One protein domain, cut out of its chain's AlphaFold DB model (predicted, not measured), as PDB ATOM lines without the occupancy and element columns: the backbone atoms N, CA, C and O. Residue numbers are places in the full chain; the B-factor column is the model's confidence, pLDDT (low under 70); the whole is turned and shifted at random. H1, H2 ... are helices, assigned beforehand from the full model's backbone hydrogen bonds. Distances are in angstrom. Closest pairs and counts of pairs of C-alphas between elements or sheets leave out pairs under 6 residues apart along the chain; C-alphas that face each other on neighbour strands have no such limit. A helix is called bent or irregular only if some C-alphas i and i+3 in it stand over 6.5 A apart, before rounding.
ATOM      1  N   TYR A 223      12.179 -16.532  36.621       82.12
ATOM      2  CA  TYR A 223      11.137 -16.151  37.577       82.12
ATOM      3  C   TYR A 223       9.878 -15.620  36.884       82.12
ATOM      4  O   TYR A 223       9.953 -14.966  35.847       82.12
ATOM      5  N   THR A 224       8.708 -15.853  37.477       81.12
ATOM      6  CA  THR A 224       7.461 -15.206  37.031       81.12
ATOM      7  C   THR A 224       7.432 -13.719  37.405       81.12
ATOM      8  O   THR A 224       8.125 -13.292  38.329       81.12
ATOM      9  N   ASP A 225       6.573 -12.919  36.763       78.50
ATOM     10  CA  ASP A 225       6.373 -11.502  37.126       78.50
ATOM     11  C   ASP A 225       6.051 -11.309  38.620       78.50
ATOM     12  O   ASP A 225       6.512 -10.353  39.244       78.50
ATOM     13  N   ALA A 226       5.309 -12.249  39.216       80.06
ATOM     14  CA  ALA A 226       4.968 -12.246  40.635       80.06
ATOM     15  C   ALA A 226       6.182 -12.540  41.537       80.06
ATOM     16  O   ALA A 226       6.346 -11.899  42.577       80.06
ATOM     17  N   GLU A 227       7.061 -13.465  41.137       86.00
ATOM     18  CA  GLU A 227       8.352 -13.670  41.807       86.00
ATOM     19  C   GLU A 227       9.264 -12.452  41.643       86.00
ATOM     20  O   GLU A 227       9.918 -12.058  42.602       86.00
ATOM     21  N   LEU A 228       9.280 -11.798  40.480       83.38
ATOM     22  CA  LEU A 228      10.094 -10.600  40.252       83.38
ATOM     23  C   LEU A 228       9.587  -9.390  41.042       83.38
ATOM     24  O   LEU A 228      10.392  -8.617  41.564       83.38
ATOM     25  N   GLU A 229       8.272  -9.232  41.195       84.88
ATOM     26  CA  GLU A 229       7.699  -8.244  42.107       84.88
ATOM     27  C   GLU A 229       8.033  -8.573  43.574       84.88
ATOM     28  O   GLU A 229       8.429  -7.672  44.322       84.88
ATOM     29  N   PHE A 230       7.985  -9.851  43.975       89.62
ATOM     30  CA  PHE A 230       8.438 -10.286  45.300       89.62
ATOM     31  C   PHE A 230       9.920  -9.965  45.536       89.62
ATOM     32  O   PHE A 230      10.272  -9.356  46.546       89.62
ATOM     33  N   LEU A 231      10.792 -10.347  44.604       87.62
ATOM     34  CA  LEU A 231      12.239 -10.179  44.714       87.62
ATOM     35  C   LEU A 231      12.619  -8.694  44.792       87.62
ATOM     36  O   LEU A 231      13.442  -8.315  45.619       87.62
ATOM     37  N   ARG A 232      11.941  -7.825  44.031       83.69
ATOM     38  CA  ARG A 232      12.164  -6.367  44.066       83.69
ATOM     39  C   ARG A 232      11.635  -5.677  45.330       83.69
ATOM     40  O   ARG A 232      12.241  -4.707  45.773       83.69
ATOM     41  N   LYS A 233      10.494  -6.108  45.888       85.25
ATOM     42  CA  LYS A 233       9.789  -5.372  46.968       85.25
ATOM     43  C   LYS A 233       9.877  -6.010  48.357       85.25
ATOM     44  O   LYS A 233       9.665  -5.321  49.354       85.25
ATOM     45  N   HIS A 234      10.145  -7.311  48.437       86.69
ATOM     46  CA  HIS A 234       9.951  -8.103  49.656       86.69
ATOM     47  C   HIS A 234      11.162  -8.964  50.043       86.69
ATOM     48  O   HIS A 234      11.344  -9.229  51.235       86.69
ATOM     49  N   ALA A 235      12.038  -9.344  49.108       84.38
ATOM     50  CA  ALA A 235      13.194 -10.186  49.423       84.38
ATOM     51  C   ALA A 235      14.143  -9.631  50.512       84.38
ATOM     52  O   ALA A 235      14.469 -10.407  51.407       84.38
ATOM     53  N   PRO A 236      14.465  -8.324  50.613       84.56
ATOM     54  CA  PRO A 236      15.296  -7.811  51.715       84.56
ATOM     55  C   PRO A 236      14.727  -8.040  53.133       84.56
ATOM     56  O   PRO A 236      15.450  -7.920  54.120       84.56
ATOM     57  N   LYS A 237      13.432  -8.374  53.257       83.88
ATOM     58  CA  LYS A 237      12.741  -8.706  54.519       83.88
ATOM     59  C   LYS A 237      12.575 -10.218  54.742       83.88
ATOM     60  O   LYS A 237      12.408 -10.637  55.887       83.88
ATOM     61  N   HIS A 238      12.598 -11.019  53.674       84.12
ATOM     62  CA  HIS A 238      12.188 -12.432  53.685       84.12
ATOM     63  C   HIS A 238      13.263 -13.420  53.196       84.12
ATOM     64  O   HIS A 238      13.283 -14.546  53.681       84.12
ATOM     65  N   LEU A 239      14.152 -12.988  52.297       89.31
ATOM     66  CA  LEU A 239      15.286 -13.726  51.725       89.31
ATOM     67  C   LEU A 239      16.629 -12.936  51.850       89.31
ATOM     68  O   LEU A 239      17.339 -12.761  50.855       89.31
ATOM     69  N   PRO A 240      16.991 -12.385  53.032       87.19
ATOM     70  CA  PRO A 240      18.144 -11.488  53.204       87.19
ATOM     71  C   PRO A 240      19.539 -12.143  53.106       87.19
ATOM     72  O   PRO A 240      20.534 -11.458  53.343       87.19
ATOM     73  N   LYS A 241      19.652 -13.446  52.822       88.19
ATOM     74  CA  LYS A 241      20.925 -14.147  52.567       88.19
ATOM     75  C   LYS A 241      21.133 -14.562  51.116       88.19
ATOM     76  O   LYS A 241      22.251 -14.945  50.777       88.19
ATOM     77  N   ILE A 242      20.095 -14.493  50.285       87.50
ATOM     78  CA  ILE A 242      20.180 -14.806  48.849       87.50
ATOM     79  C   ILE A 242      19.617 -13.712  47.939       87.50
ATOM     80  O   ILE A 242      19.787 -13.809  46.737       87.50
ATOM     81  N   ALA A 243      18.918 -12.707  48.470       85.38
ATOM     82  CA  ALA A 243      18.263 -11.668  47.670       85.38
ATOM     83  C   ALA A 243      18.062 -10.353  48.462       85.38
ATOM     84  O   ALA A 243      17.027  -9.690  48.362       85.38
ATOM     85  N   SER A 244      19.050  -9.969  49.279       81.06
ATOM     86  CA  SER A 244      19.155  -8.607  49.840       81.06
ATOM     87  C   SER A 244      19.484  -7.552  48.780       81.06
ATOM     88  O   SER A 244      19.135  -6.383  48.935       81.06
ATOM     89  N   ASP A 245      20.149  -7.989  47.718       82.31
ATOM     90  CA  ASP A 245      20.656  -7.229  46.585       82.31
ATOM     91  C   ASP A 245      20.586  -8.111  45.325       82.31
ATOM     92  O   ASP A 245      20.255  -9.301  45.388       82.31
ATOM     93  N   ILE A 246      20.844  -7.505  44.166       73.62
ATOM     94  CA  ILE A 246      20.749  -8.184  42.869       73.62
ATOM     95  C   ILE A 246      21.852  -9.221  42.656       73.62
ATOM     96  O   ILE A 246      21.643 -10.210  41.951       73.62
ATOM     97  N   ASP A 247      23.020  -9.007  43.253       71.50
ATOM     98  CA  ASP A 247      24.183  -9.812  42.939       71.50
ATOM     99  C   ASP A 247      24.099 -11.167  43.637       71.50
ATOM    100  O   ASP A 247      24.166 -12.183  42.948       71.50
ATOM    101  N   LEU A 248      23.778 -11.194  44.939       80.56
ATOM    102  CA  LEU A 248      23.459 -12.430  45.665       80.56
ATOM    103  C   LEU A 248      22.338 -13.242  44.999       80.56
ATOM    104  O   LEU A 248      22.414 -14.473  44.943       80.56
ATOM    105  N   LEU A 249      21.319 -12.560  44.462       81.88
ATOM    106  CA  LEU A 249      20.227 -13.210  43.738       81.88
ATOM    107  C   LEU A 249      20.729 -13.854  42.445       81.88
ATOM    108  O   LEU A 249      20.332 -14.973  42.122       81.88
ATOM    109  N   ALA A 250      21.610 -13.181  41.712       69.12
ATOM    110  CA  ALA A 250      22.201 -13.705  40.489       69.12
ATOM    111  C   ALA A 250      23.167 -14.872  40.748       69.12
ATOM    112  O   ALA A 250      23.059 -15.888  40.064       69.12
ATOM    113  N   ASP A 251      24.037 -14.768  41.759       73.81
ATOM    114  CA  ASP A 251      24.918 -15.846  42.229       73.81
ATOM    115  C   ASP A 251      24.107 -17.117  42.515       73.81
ATOM    116  O   ASP A 251      24.412 -18.200  42.015       73.81
ATOM    117  N   PHE A 252      23.026 -16.977  43.291       84.75
ATOM    118  CA  PHE A 252      22.123 -18.081  43.598       84.75
ATOM    119  C   PHE A 252      21.420 -18.612  42.342       84.75
ATOM    120  O   PHE A 252      21.348 -19.825  42.133       84.75
ATOM    121  N   THR A 253      20.924 -17.708  41.490       77.25
ATOM    122  CA  THR A 253      20.157 -18.067  40.292       77.25
ATOM    123  C   THR A 253      21.008 -18.868  39.313       77.25
ATOM    124  O   THR A 253      20.633 -19.983  38.964       77.25
ATOM    125  N   PHE A 254      22.169 -18.356  38.901       73.88
ATOM    126  CA  PHE A 254      23.016 -19.030  37.912       73.88
ATOM    127  C   PHE A 254      23.599 -20.350  38.429       73.88
ATOM    128  O   PHE A 254      23.785 -21.275  37.640       73.88
ATOM    129  N   LYS A 255      23.848 -20.464  39.740       78.69
ATOM    130  CA  LYS A 255      24.432 -21.668  40.338       78.69
ATOM    131  C   LYS A 255      23.442 -22.820  40.516       78.69
ATOM    132  O   LYS A 255      23.846 -23.971  40.394       78.69
ATOM    133  N   PHE A 256      22.172 -22.533  40.818       81.50
ATOM    134  CA  PHE A 256      21.223 -23.558  41.276       81.50
ATOM    135  C   PHE A 256      19.949 -23.686  40.430       81.50
ATOM    136  O   PHE A 256      19.395 -24.781  40.315       81.50
ATOM    137  N   CYS A 257      19.466 -22.603  39.820       81.31
ATOM    138  CA  CYS A 257      18.189 -22.621  39.104       81.31
ATOM    139  C   CYS A 257      18.183 -23.410  37.775       81.31
ATOM    140  O   CYS A 257      17.133 -23.994  37.493       81.31
ATOM    141  N   PRO A 258      19.276 -23.502  36.980       80.00
ATOM    142  CA  PRO A 258      19.299 -24.318  35.762       80.00
ATOM    143  C   PRO A 258      19.037 -25.803  36.040       80.00
ATOM    144  O   PRO A 258      18.053 -26.356  35.551       80.00
ATOM    145  N   GLU A 259      19.853 -26.435  36.892       81.31
ATOM    146  CA  GLU A 259      19.725 -27.863  37.218       81.31
ATOM    147  C   GLU A 259      18.416 -28.160  37.967       81.31
ATOM    148  O   GLU A 259      17.781 -29.190  37.733       81.31
ATOM    149  N   PHE A 260      17.952 -27.240  38.824       85.75
ATOM    150  CA  PHE A 260      16.642 -27.370  39.460       85.75
ATOM    151  C   PHE A 260      15.503 -27.385  38.434       85.75
ATOM    152  O   PHE A 260      14.611 -28.221  38.545       85.75
ATOM    153  N   LYS A 261      15.525 -26.511  37.416       79.44
ATOM    154  CA  LYS A 261      14.491 -26.498  36.369       79.44
ATOM    155  C   LYS A 261      14.595 -27.667  35.391       79.44
ATOM    156  O   LYS A 261      13.563 -28.074  34.867       79.44
ATOM    157  N   GLU A 262      15.780 -28.238  35.190       79.69
ATOM    158  CA  GLU A 262      15.949 -29.477  34.422       79.69
ATOM    159  C   GLU A 262      15.376 -30.696  35.168       79.69
ATOM    160  O   GLU A 262      14.596 -31.463  34.601       79.69
ATOM    161  N   ARG A 263      15.726 -30.868  36.452       81.19
ATOM    162  CA  ARG A 263      15.298 -32.020  37.269       81.19
ATOM    163  C   ARG A 263      13.845 -31.929  37.737       81.19
ATOM    164  O   ARG A 263      13.140 -32.937  37.726       81.19
ATOM    165  N   HIS A 264      13.404 -30.731  38.125       82.50
ATOM    166  CA  HIS A 264      12.109 -30.454  38.759       82.50
ATOM    167  C   HIS A 264      11.298 -29.413  37.958       82.50
ATOM    168  O   HIS A 264      10.935 -28.352  38.471       82.50
ATOM    169  N   PRO A 265      10.986 -29.673  36.669       77.19
ATOM    170  CA  PRO A 265      10.391 -28.683  35.761       77.19
ATOM    171  C   PRO A 265       8.959 -28.260  36.131       77.19
ATOM    172  O   PRO A 265       8.443 -27.290  35.578       77.19
ATOM    173  N   LYS A 266       8.298 -28.988  37.039       75.94
ATOM    174  CA  LYS A 266       6.946 -28.683  37.537       75.94
ATOM    175  C   LYS A 266       6.954 -27.927  38.861       75.94
ATOM    176  O   LYS A 266       5.903 -27.439  39.273       75.94
ATOM    177  N   ASP A 267       8.106 -27.846  39.514       78.25
ATOM    178  CA  ASP A 267       8.216 -27.407  40.891       78.25
ATOM    179  C   ASP A 267       8.618 -25.936  40.991       78.25
ATOM    180  O   ASP A 267       9.149 -25.293  40.067       78.25
ATOM    181  N   ASP A 268       8.284 -25.383  42.148       83.56
ATOM    182  CA  ASP A 268       8.362 -23.963  42.399       83.56
ATOM    183  C   ASP A 268       9.804 -23.532  42.689       83.56
ATOM    184  O   ASP A 268      10.426 -23.947  43.667       83.56
ATOM    185  N   ILE A 269      10.327 -22.632  41.855       84.00
ATOM    186  CA  ILE A 269      11.651 -22.033  42.055       84.00
ATOM    187  C   ILE A 269      11.709 -21.182  43.331       84.00
ATOM    188  O   ILE A 269      12.778 -20.972  43.900       84.00
ATOM    189  N   PHE A 270      10.557 -20.736  43.831       87.06
ATOM    190  CA  PHE A 270      10.457 -20.035  45.098       87.06
ATOM    191  C   PHE A 270      10.639 -20.950  46.314       87.06
ATOM    192  O   PHE A 270      11.107 -20.486  47.352       87.06
ATOM    193  N   GLU A 271      10.349 -22.249  46.197       85.88
ATOM    194  CA  GLU A 271      10.702 -23.221  47.237       85.88
ATOM    195  C   GLU A 271      12.217 -23.459  47.257       85.88
ATOM    196  O   GLU A 271      12.803 -23.502  48.336       85.88
ATOM    197  N   LEU A 272      12.885 -23.487  46.093       90.31
ATOM    198  CA  LEU A 272      14.352 -23.490  46.025       90.31
ATOM    199  C   LEU A 272      14.953 -22.229  46.676       90.31
ATOM    200  O   LEU A 272      15.885 -22.350  47.471       90.31
ATOM    201  N   LEU A 273      14.408 -21.037  46.397       90.69
ATOM    202  CA  LEU A 273      14.814 -19.793  47.069       90.69
ATOM    203  C   LEU A 273      14.603 -19.885  48.591       90.69
ATOM    204  O   LEU A 273      15.518 -19.616  49.369       90.69
ATOM    205  N   CYS A 274      13.421 -20.313  49.040       88.69
ATOM    206  CA  CYS A 274      13.131 -20.470  50.466       88.69
ATOM    207  C   CYS A 274      14.071 -21.491  51.135       88.69
ATOM    208  O   CYS A 274      14.551 -21.246  52.240       88.69
ATOM    209  N   PHE A 275      14.389 -22.603  50.467       89.75
ATOM    210  CA  PHE A 275      15.358 -23.586  50.949       89.75
ATOM    211  C   PHE A 275      16.781 -23.008  51.019       89.75
ATOM    212  O   PHE A 275      17.474 -23.178  52.024       89.75
ATOM    213  N   GLY A 276      17.194 -22.267  49.989       90.69
ATOM    214  CA  GLY A 276      18.488 -21.592  49.909       90.69
ATOM    215  C   GLY A 276      18.724 -20.598  51.044       90.69
ATOM    216  O   GLY A 276      19.766 -20.647  51.697       90.69
ATOM    217  N   GLU A 277      17.736 -19.751  51.340       91.38
ATOM    218  CA  GLU A 277      17.765 -18.810  52.469       91.38
ATOM    219  C   GLU A 277      17.943 -19.537  53.813       91.38
ATOM    220  O   GLU A 277      18.737 -19.117  54.660       91.38
ATOM    221  N   LEU A 278      17.238 -20.658  54.005       88.62
ATOM    222  CA  LEU A 278      17.331 -21.472  55.218       88.62
ATOM    223  C   LEU A 278      18.702 -22.152  55.342       88.62
ATOM    224  O   LEU A 278      19.302 -22.117  56.417       88.62
ATOM    225  N   MET A 279      19.248 -22.701  54.253       90.94
ATOM    226  CA  MET A 279      20.597 -23.282  54.244       90.94
ATOM    227  C   MET A 279      21.677 -22.228  54.514       90.94
ATOM    228  O   MET A 279      22.538 -22.442  55.367       90.94
ATOM    229  N   ARG A 280      21.597 -21.054  53.874       90.12
ATOM    230  CA  ARG A 280      22.497 -19.914  54.130       90.12
ATOM    231  C   ARG A 280      22.375 -19.360  55.554       90.12
ATOM    232  O   ARG A 280      23.354 -18.837  56.081       90.12
ATOM    233  N   THR A 281      21.199 -19.463  56.177       87.12
ATOM    234  CA  THR A 281      20.958 -19.004  57.555       87.12
ATOM    235  C   THR A 281      21.504 -19.980  58.598       87.12
ATOM    236  O   THR A 281      22.207 -19.552  59.511       87.12
ATOM    237  N   PHE A 282      21.193 -21.275  58.480       84.81
ATOM    238  CA  PHE A 282      21.460 -22.265  59.535       84.81
ATOM    239  C   PHE A 282      22.718 -23.112  59.308       84.81
ATOM    240  O   PHE A 282      23.327 -23.566  60.275       84.81
ATOM    241  N   PHE A 283      23.147 -23.286  58.056       87.12
ATOM    242  CA  PHE A 283      24.297 -24.113  57.677       87.12
ATOM    243  C   PHE A 283      25.273 -23.361  56.748       87.12
ATOM    244  O   PHE A 283      25.677 -23.909  55.724       87.12
ATOM    245  N   PRO A 284      25.697 -22.116  57.060       86.06
ATOM    246  CA  PRO A 284      26.385 -21.230  56.109       86.06
ATOM    247  C   PRO A 284      27.691 -21.779  55.508       86.06
ATOM    248  O   PRO A 284      28.098 -21.307  54.452       86.06
ATOM    249  N   LYS A 285      28.343 -22.758  56.154       86.69
ATOM    250  CA  LYS A 285      29.555 -23.425  55.640       86.69
ATOM    251  C   LYS A 285      29.261 -24.529  54.622       86.69
ATOM    252  O   LYS A 285      30.052 -24.730  53.711       86.69
ATOM    253  N   ASP A 286      28.130 -25.209  54.783       89.50
ATOM    254  CA  ASP A 286      27.751 -26.397  54.010       89.50
ATOM    255  C   ASP A 286      26.588 -26.097  53.044       89.50
ATOM    256  O   ASP A 286      26.116 -26.986  52.338       89.50
ATOM    257  N   ALA A 287      26.103 -24.849  53.025       88.19
ATOM    258  CA  ALA A 287      24.862 -24.441  52.372       88.19
ATOM    259  C   ALA A 287      24.793 -24.864  50.899       88.19
ATOM    260  O   ALA A 287      23.801 -25.462  50.495       88.19
ATOM    261  N   ASP A 288      25.852 -24.615  50.124       88.12
ATOM    262  CA  ASP A 288      25.927 -24.974  48.703       88.12
ATOM    263  C   ASP A 288      25.780 -26.483  48.490       88.12
ATOM    264  O   ASP A 288      24.995 -26.907  47.647       88.12
ATOM    265  N   ALA A 289      26.472 -27.294  49.298       89.81
ATOM    266  CA  ALA A 289      26.365 -28.748  49.235       89.81
ATOM    267  C   ALA A 289      24.942 -29.216  49.578       89.81
ATOM    268  O   ALA A 289      24.422 -30.110  48.923       89.81
ATOM    269  N   LYS A 290      24.272 -28.574  50.543       89.56
ATOM    270  CA  LYS A 290      22.897 -28.926  50.934       89.56
ATOM    271  C   LYS A 290      21.843 -28.508  49.919       89.56
ATOM    272  O   LYS A 290      20.879 -29.240  49.708       89.56
ATOM    273  N   ILE A 291      22.032 -27.365  49.261       92.00
ATOM    274  CA  ILE A 291      21.207 -26.946  48.123       92.00
ATOM    275  C   ILE A 291      21.394 -27.939  46.964       92.00
ATOM    276  O   ILE A 291      20.409 -28.372  46.370       92.00
ATOM    277  N   GLN A 292      22.626 -28.390  46.718       90.44
ATOM    278  CA  GLN A 292      22.926 -29.410  45.714       90.44
ATOM    279  C   GLN A 292      22.303 -30.784  46.047       90.44
ATOM    280  O   GLN A 292      21.679 -31.391  45.178       90.44
ATOM    281  N   GLU A 293      22.403 -31.248  47.301       91.19
ATOM    282  CA  GLU A 293      21.737 -32.463  47.816       91.19
ATOM    283  C   GLU A 293      20.212 -32.401  47.586       91.19
ATOM    284  O   GLU A 293      19.605 -33.364  47.111       91.19
ATOM    285  N   PHE A 294      19.590 -31.252  47.874       90.25
ATOM    286  CA  PHE A 294      18.156 -31.014  47.669       90.25
ATOM    287  C   PHE A 294      17.766 -31.081  46.184       90.25
ATOM    288  O   PHE A 294      16.857 -31.831  45.832       90.25
ATOM    289  N   ILE A 295      18.499 -30.392  45.301       89.44
ATOM    290  CA  ILE A 295      18.283 -30.423  43.840       89.44
ATOM    291  C   ILE A 295      18.416 -31.849  43.281       89.44
ATOM    292  O   ILE A 295      17.621 -32.264  42.438       89.44
ATOM    293  N   GLN A 296      19.392 -32.621  43.761       90.44
ATOM    294  CA  GLN A 296      19.646 -33.991  43.304       90.44
ATOM    295  C   GLN A 296      18.667 -35.032  43.878       90.44
ATOM    296  O   GLN A 296      18.632 -36.167  43.393       90.44
ATOM    297  N   THR A 297      17.853 -34.674  44.875       87.06
ATOM    298  CA  THR A 297      16.840 -35.575  45.444       87.06
ATOM    299  C   THR A 297      15.706 -35.806  44.437       87.06
ATOM    300  O   THR A 297      15.253 -34.877  43.781       87.06
ATOM    301  N   LYS A 298      15.238 -37.056  44.293       82.56
ATOM    302  CA  LYS A 298      14.264 -37.446  43.248       82.56
ATOM    303  C   LYS A 298      12.852 -36.873  43.455       82.56
ATOM    304  O   LYS A 298      12.158 -36.608  42.481       82.56
ATOM    305  N   GLU A 299      12.424 -36.727  44.703       81.44
ATOM    306  CA  GLU A 299      11.157 -36.102  45.095       81.44
ATOM    307  C   GLU A 299      11.492 -35.075  46.179       81.44
ATOM    308  O   GLU A 299      12.103 -35.432  47.188       81.44
ATOM    309  N   LEU A 300      11.164 -33.801  45.954       82.06
ATOM    310  CA  LEU A 300      11.600 -32.719  46.837       82.06
ATOM    311  C   LEU A 300      10.959 -32.855  48.234       82.06
ATOM    312  O   LEU A 300       9.728 -32.920  48.339       82.06
ATOM    313  N   PRO A 301      11.749 -32.876  49.326       79.06
ATOM    314  CA  PRO A 301      11.195 -32.906  50.673       79.06
ATOM    315  C   PRO A 301      10.491 -31.580  50.976       79.06
ATOM    316  O   PRO A 301      11.027 -30.500  50.727       79.06
ATOM    317  N   ARG A 302       9.288 -31.647  51.558       77.44
ATOM    318  CA  ARG A 302       8.544 -30.449  51.963       77.44
ATOM    319  C   ARG A 302       9.306 -29.715  53.059       77.44
ATOM    320  O   ARG A 302       9.577 -30.290  54.110       77.44
ATOM    321  N   ILE A 303       9.561 -28.423  52.861       72.88
ATOM    322  CA  ILE A 303      10.266 -27.578  53.841       72.88
ATOM    323  C   ILE A 303       9.498 -27.501  55.179       72.88
ATOM    324  O   ILE A 303      10.106 -27.351  56.237       72.88
ATOM    325  N   GLU A 304       8.173 -27.678  55.152       72.69
ATOM    326  CA  GLU A 304       7.311 -27.823  56.339       72.69
ATOM    327  C   GLU A 304       7.699 -29.005  57.241       72.69
ATOM    328  O   GLU A 304       7.684 -28.861  58.461       72.69
ATOM    329  N   ASP A 305       8.104 -30.140  56.668       78.62
ATOM    330  CA  ASP A 305       8.465 -31.351  57.417       78.62
ATOM    331  C   ASP A 305       9.924 -31.321  57.930       78.62
ATOM    332  O   ASP A 305      10.351 -32.190  58.699       78.62
ATOM    333  N   MET A 306      10.708 -30.315  57.523       79.06
ATOM    334  CA  MET A 306      12.123 -30.174  57.877       79.06
ATOM    335  C   MET A 306      12.327 -29.538  59.257       79.06
ATOM    336  O   MET A 306      11.549 -28.702  59.714       79.06
ATOM    337  N   LYS A 307      13.421 -29.923  59.928       78.12
ATOM    338  CA  LYS A 307      13.766 -29.460  61.281       78.12
ATOM    339  C   LYS A 307      15.097 -28.719  61.281       78.12
ATOM    340  O   LYS A 307      16.118 -29.267  60.880       78.12
ATOM    341  N   PHE A 308      15.080 -27.503  61.815       77.00
ATOM    342  CA  PHE A 308      16.207 -26.568  61.895       77.00
ATOM    343  C   PHE A 308      16.650 -26.365  63.356       77.00
ATOM    344  O   PHE A 308      17.040 -25.278  63.774       77.00
ATOM    345  N   GLY A 309      16.533 -27.418  64.173       75.81
ATOM    346  CA  GLY A 309      16.783 -27.352  65.614       75.81
ATOM    347  C   GLY A 309      15.803 -26.414  66.325       75.81
ATOM    348  O   GLY A 309      14.599 -26.443  66.058       75.81
ATOM    349  N   ASN A 310      16.324 -25.577  67.225       75.00
ATOM    350  CA  ASN A 310      15.528 -24.663  68.053       75.00
ATOM    351  C   ASN A 310      14.804 -23.570  67.244       75.00
ATOM    352  O   ASN A 310      13.818 -23.019  67.724       75.00
ATOM    353  N   ASP A 311      15.268 -23.269  66.029       74.00
ATOM    354  CA  ASP A 311      14.725 -22.205  65.176       74.00
ATOM    355  C   ASP A 311      13.699 -22.712  64.141       74.00
ATOM    356  O   ASP A 311      13.282 -21.954  63.263       74.00
ATOM    357  N   THR A 312      13.262 -23.978  64.234       76.44
ATOM    358  CA  THR A 312      12.316 -24.603  63.283       76.44
ATOM    359  C   THR A 312      11.033 -23.782  63.107       76.44
ATOM    360  O   THR A 312      10.668 -23.451  61.979       76.44
ATOM    361  N   ASP A 313      10.397 -23.365  64.204       74.38
ATOM    362  CA  ASP A 313       9.166 -22.564  64.182       74.38
ATOM    363  C   ASP A 313       9.376 -21.204  63.485       74.38
ATOM    364  O   ASP A 313       8.506 -20.708  62.767       74.38
ATOM    365  N   LEU A 314      10.555 -20.594  63.671       74.31
ATOM    366  CA  LEU A 314      10.923 -19.311  63.067       74.31
ATOM    367  C   LEU A 314      11.227 -19.462  61.568       74.31
ATOM    368  O   LEU A 314      10.836 -18.601  60.778       74.31
ATOM    369  N   ALA A 315      11.885 -20.553  61.174       71.19
ATOM    370  CA  ALA A 315      12.126 -20.927  59.784       71.19
ATOM    371  C   ALA A 315      10.804 -21.122  59.020       71.19
ATOM    372  O   ALA A 315      10.559 -20.450  58.013       71.19
ATOM    373  N   GLN A 316       9.916 -21.967  59.553       78.94
ATOM    374  CA  GLN A 316       8.585 -22.223  58.994       78.94
ATOM    375  C   GLN A 316       7.749 -20.935  58.924       78.94
ATOM    376  O   GLN A 316       7.170 -20.630  57.880       78.94
ATOM    377  N   GLN A 317       7.740 -20.120  59.988       79.00
ATOM    378  CA  GLN A 317       7.017 -18.846  60.000       79.00
ATOM    379  C   GLN A 317       7.533 -17.862  58.937       79.00
ATOM    380  O   GLN A 317       6.724 -17.173  58.311       79.00
ATOM    381  N   ARG A 318       8.853 -17.780  58.706       75.88
ATOM    382  CA  ARG A 318       9.427 -16.913  57.660       75.88
ATOM    383  C   ARG A 318       9.037 -17.374  56.259       75.88
ATOM    384  O   ARG A 318       8.565 -16.539  55.486       75.88
ATOM    385  N   ARG A 319       9.148 -18.678  55.960       82.75
ATOM    386  CA  ARG A 319       8.687 -19.255  54.684       82.75
ATOM    387  C   ARG A 319       7.199 -18.983  54.464       82.75
ATOM    388  O   ARG A 319       6.834 -18.475  53.411       82.75
ATOM    389  N   GLN A 320       6.345 -19.229  55.461       82.81
ATOM    390  CA  GLN A 320       4.905 -18.988  55.315       82.81
ATOM    391  C   GLN A 320       4.584 -17.506  55.073       82.81
ATOM    392  O   GLN A 320       3.707 -17.191  54.275       82.81
ATOM    393  N   GLN A 321       5.295 -16.573  55.714       80.06
ATOM    394  CA  GLN A 321       5.124 -15.144  55.428       80.06
ATOM    395  C   GLN A 321       5.564 -14.779  54.003       80.06
ATOM    396  O   GLN A 321       4.885 -13.986  53.358       80.06
ATOM    397  N   ALA A 322       6.656 -15.368  53.509       80.88
ATOM    398  CA  ALA A 322       7.135 -15.165  52.145       80.88
ATOM    399  C   ALA A 322       6.128 -15.705  51.106       80.88
ATOM    400  O   ALA A 322       5.708 -14.969  50.212       80.88
ATOM    401  N   LEU A 323       5.655 -16.944  51.291       83.38
ATOM    402  CA  LEU A 323       4.629 -17.572  50.452       83.38
ATOM    403  C   LEU A 323       3.303 -16.808  50.469       83.38
ATOM    404  O   LEU A 323       2.742 -16.563  49.408       83.38
ATOM    405  N   ASN A 324       2.823 -16.358  51.632       80.44
ATOM    406  CA  ASN A 324       1.572 -15.595  51.727       80.44
ATOM    407  C   ASN A 324       1.612 -14.289  50.912       80.44
ATOM    408  O   ASN A 324       0.585 -13.869  50.376       80.44
ATOM    409  N   VAL A 325       2.779 -13.639  50.821       81.56
ATOM    410  CA  VAL A 325       2.974 -12.454  49.970       81.56
ATOM    411  C   VAL A 325       3.017 -12.862  48.498       81.56
ATOM    412  O   VAL A 325       2.284 -12.286  47.697       81.56
ATOM    413  N   LEU A 326       3.806 -13.879  48.137       83.19
ATOM    414  CA  LEU A 326       3.924 -14.324  46.746       83.19
ATOM    415  C   LEU A 326       2.609 -14.881  46.181       83.19
ATOM    416  O   LEU A 326       2.262 -14.585  45.044       83.19
ATOM    417  N   GLU A 327       1.823 -15.616  46.966       79.94
ATOM    418  CA  GLU A 327       0.461 -16.003  46.593       79.94
ATOM    419  C   GLU A 327      -0.427 -14.790  46.290       79.94
ATOM    420  O   GLU A 327      -1.272 -14.860  45.401       79.94
ATOM    421  N   GLY A 328      -0.268 -13.694  47.038       73.88
ATOM    422  CA  GLY A 328      -0.978 -12.439  46.793       73.88
ATOM    423  C   GLY A 328      -0.621 -11.808  45.446       73.88
ATOM    424  O   GLY A 328      -1.487 -11.212  44.817       73.88
ATOM    425  N   LEU A 329       0.624 -11.992  44.992       76.81
ATOM    426  CA  LEU A 329       1.132 -11.507  43.705       76.81
ATOM    427  C   LEU A 329       0.810 -12.464  42.539       76.81
ATOM    428  O   LEU A 329       0.571 -12.008  41.424       76.81
ATOM    429  N   ARG A 330       0.790 -13.782  42.796       73.44
ATOM    430  CA  ARG A 330       0.491 -14.850  41.818       73.44
ATOM    431  C   ARG A 330      -0.995 -15.040  41.537       73.44
ATOM    432  O   ARG A 330      -1.349 -15.512  40.459       73.44
ATOM    433  N   LYS A 331      -1.875 -14.711  42.489       67.69
ATOM    434  CA  LYS A 331      -3.316 -14.586  42.212       67.69
ATOM    435  C   LYS A 331      -3.451 -13.551  41.089       67.69
ATOM    436  O   LYS A 331      -2.907 -12.461  41.246       67.69
TER     437      LYS A 331
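What this domain is: This is residues 223 to 331 of the 529 residues of an uncharacterized protein of Fusarium oxysporum (UniProt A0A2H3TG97). The 14-residue helix H4 lies in the middle of this compact helical body, with H3 and H5 packed on one side of it and the long helix H6 running along another side without clearly touching it. The short helices H1 and H2 pack on residues 318 to 330 of H6, and the unnamed stretch of residues 297 to 308 leads from the end of H5 over to the start of H6. The printed part has 109 residues, with six named helices in the order H1, H2, H3, H4, H5, H6 and no named strand, and its class is all helix. The whole is compact and rounded, with a radius of gyration of the C-alphas of 13.0 A and spans of 33 by 29 by 26 A.

How they stand to each other: H1, residues 225 to 233, touches H6, residues 309 to 330, through residues 325 to 330 of H6 alone. Their closest C-alphas are those of Ala 226 and Leu 329, 5.0 A apart, and the two helices run opposite ways at a steep tilt of 58 degrees. H2, residues 235 to 238, meets H1 only through their link. H2 touches H6 at residues 318 to 322 of H6 alone, with the C-alphas of His 238 and Ala 322 closest at 5.9 A. H3, residues 246 to 263, has a kink of 41 degrees near residue 256. Residues 257 to 261 of H3 touch residues 269 to 272 of H4, which is residues 269 to 282; the closest C-alphas, of Cys 257 and Ile 269, are 7.2 A apart, and the helices run opposite ways at a steep tilt of 59 degrees. Residues 256 to 263 of H3 touch H5, residues 287 to 296, with the C-alphas of Phe 260 and Ile 295 closest at 5.6 A; the two run the same way at a shallow tilt of 25 degrees. H4 and H5 form a helical hairpin and touch, with the C-alphas of Met 279 and Ala 287 closest at 4.8 A. They run opposite ways at a tilt of 35.0 degrees, only just steep. H4 and H6 are close but not clearly touching, with the C-alphas of Cys 274 and Arg 319 closest at 6.2 A, and they run opposite ways at a shallow tilt of 27 degrees. H1 and H4 are also close but not clearly touching, with the C-alphas of Glu 227 and Phe 270 closest at 7.5 A. Among the pairs that stay apart are H1 and H3, H2 and H5, and H3 and H6. The helix packing is mostly crossed: of 4 touching pairs that have a tilt, 1 is shallow. In H1, H4 and H5 every O i to N i+4 pair is within hydrogen-bond range; in H3 it is 12 of 14 and in H6 16 of 18, while H2 is too short for such a pair.

Where its parts are: H1 begins at C-alpha 225, at (6.373, -11.502, 37.126), and is 12.1 A long from first to last C-alpha. H2 follows with four residues, 235 to 238. H3, residues 246 to 263, measures 25.1 A and is irregular, with C-alphas 255 and 258 at 7.4 A. H4 starts at C-alpha 269, at (11.651, -22.033, 42.055), and measures 20.0 A up to residue 282. H5, residues 287 to 296, measures 14.2 A. H6, residues 309 to 330, measures 31.4 A and ends at C-alpha 330, at (0.491, -14.850, 41.818); it is irregular too, with C-alphas 310 and 313 at 7.7 A.

The domain as a whole: The two C-alphas farthest apart are those of Lys 285 and Lys 331, at 36.6 A, and the printed part has no cut. The link from H5 to H6, 12 residues, is long; that from H2 to H3, 7 residues, is short, and the other three are tight. The mean pLDDT of the printed part is 82.4, and residues 250 and 331 are under 70.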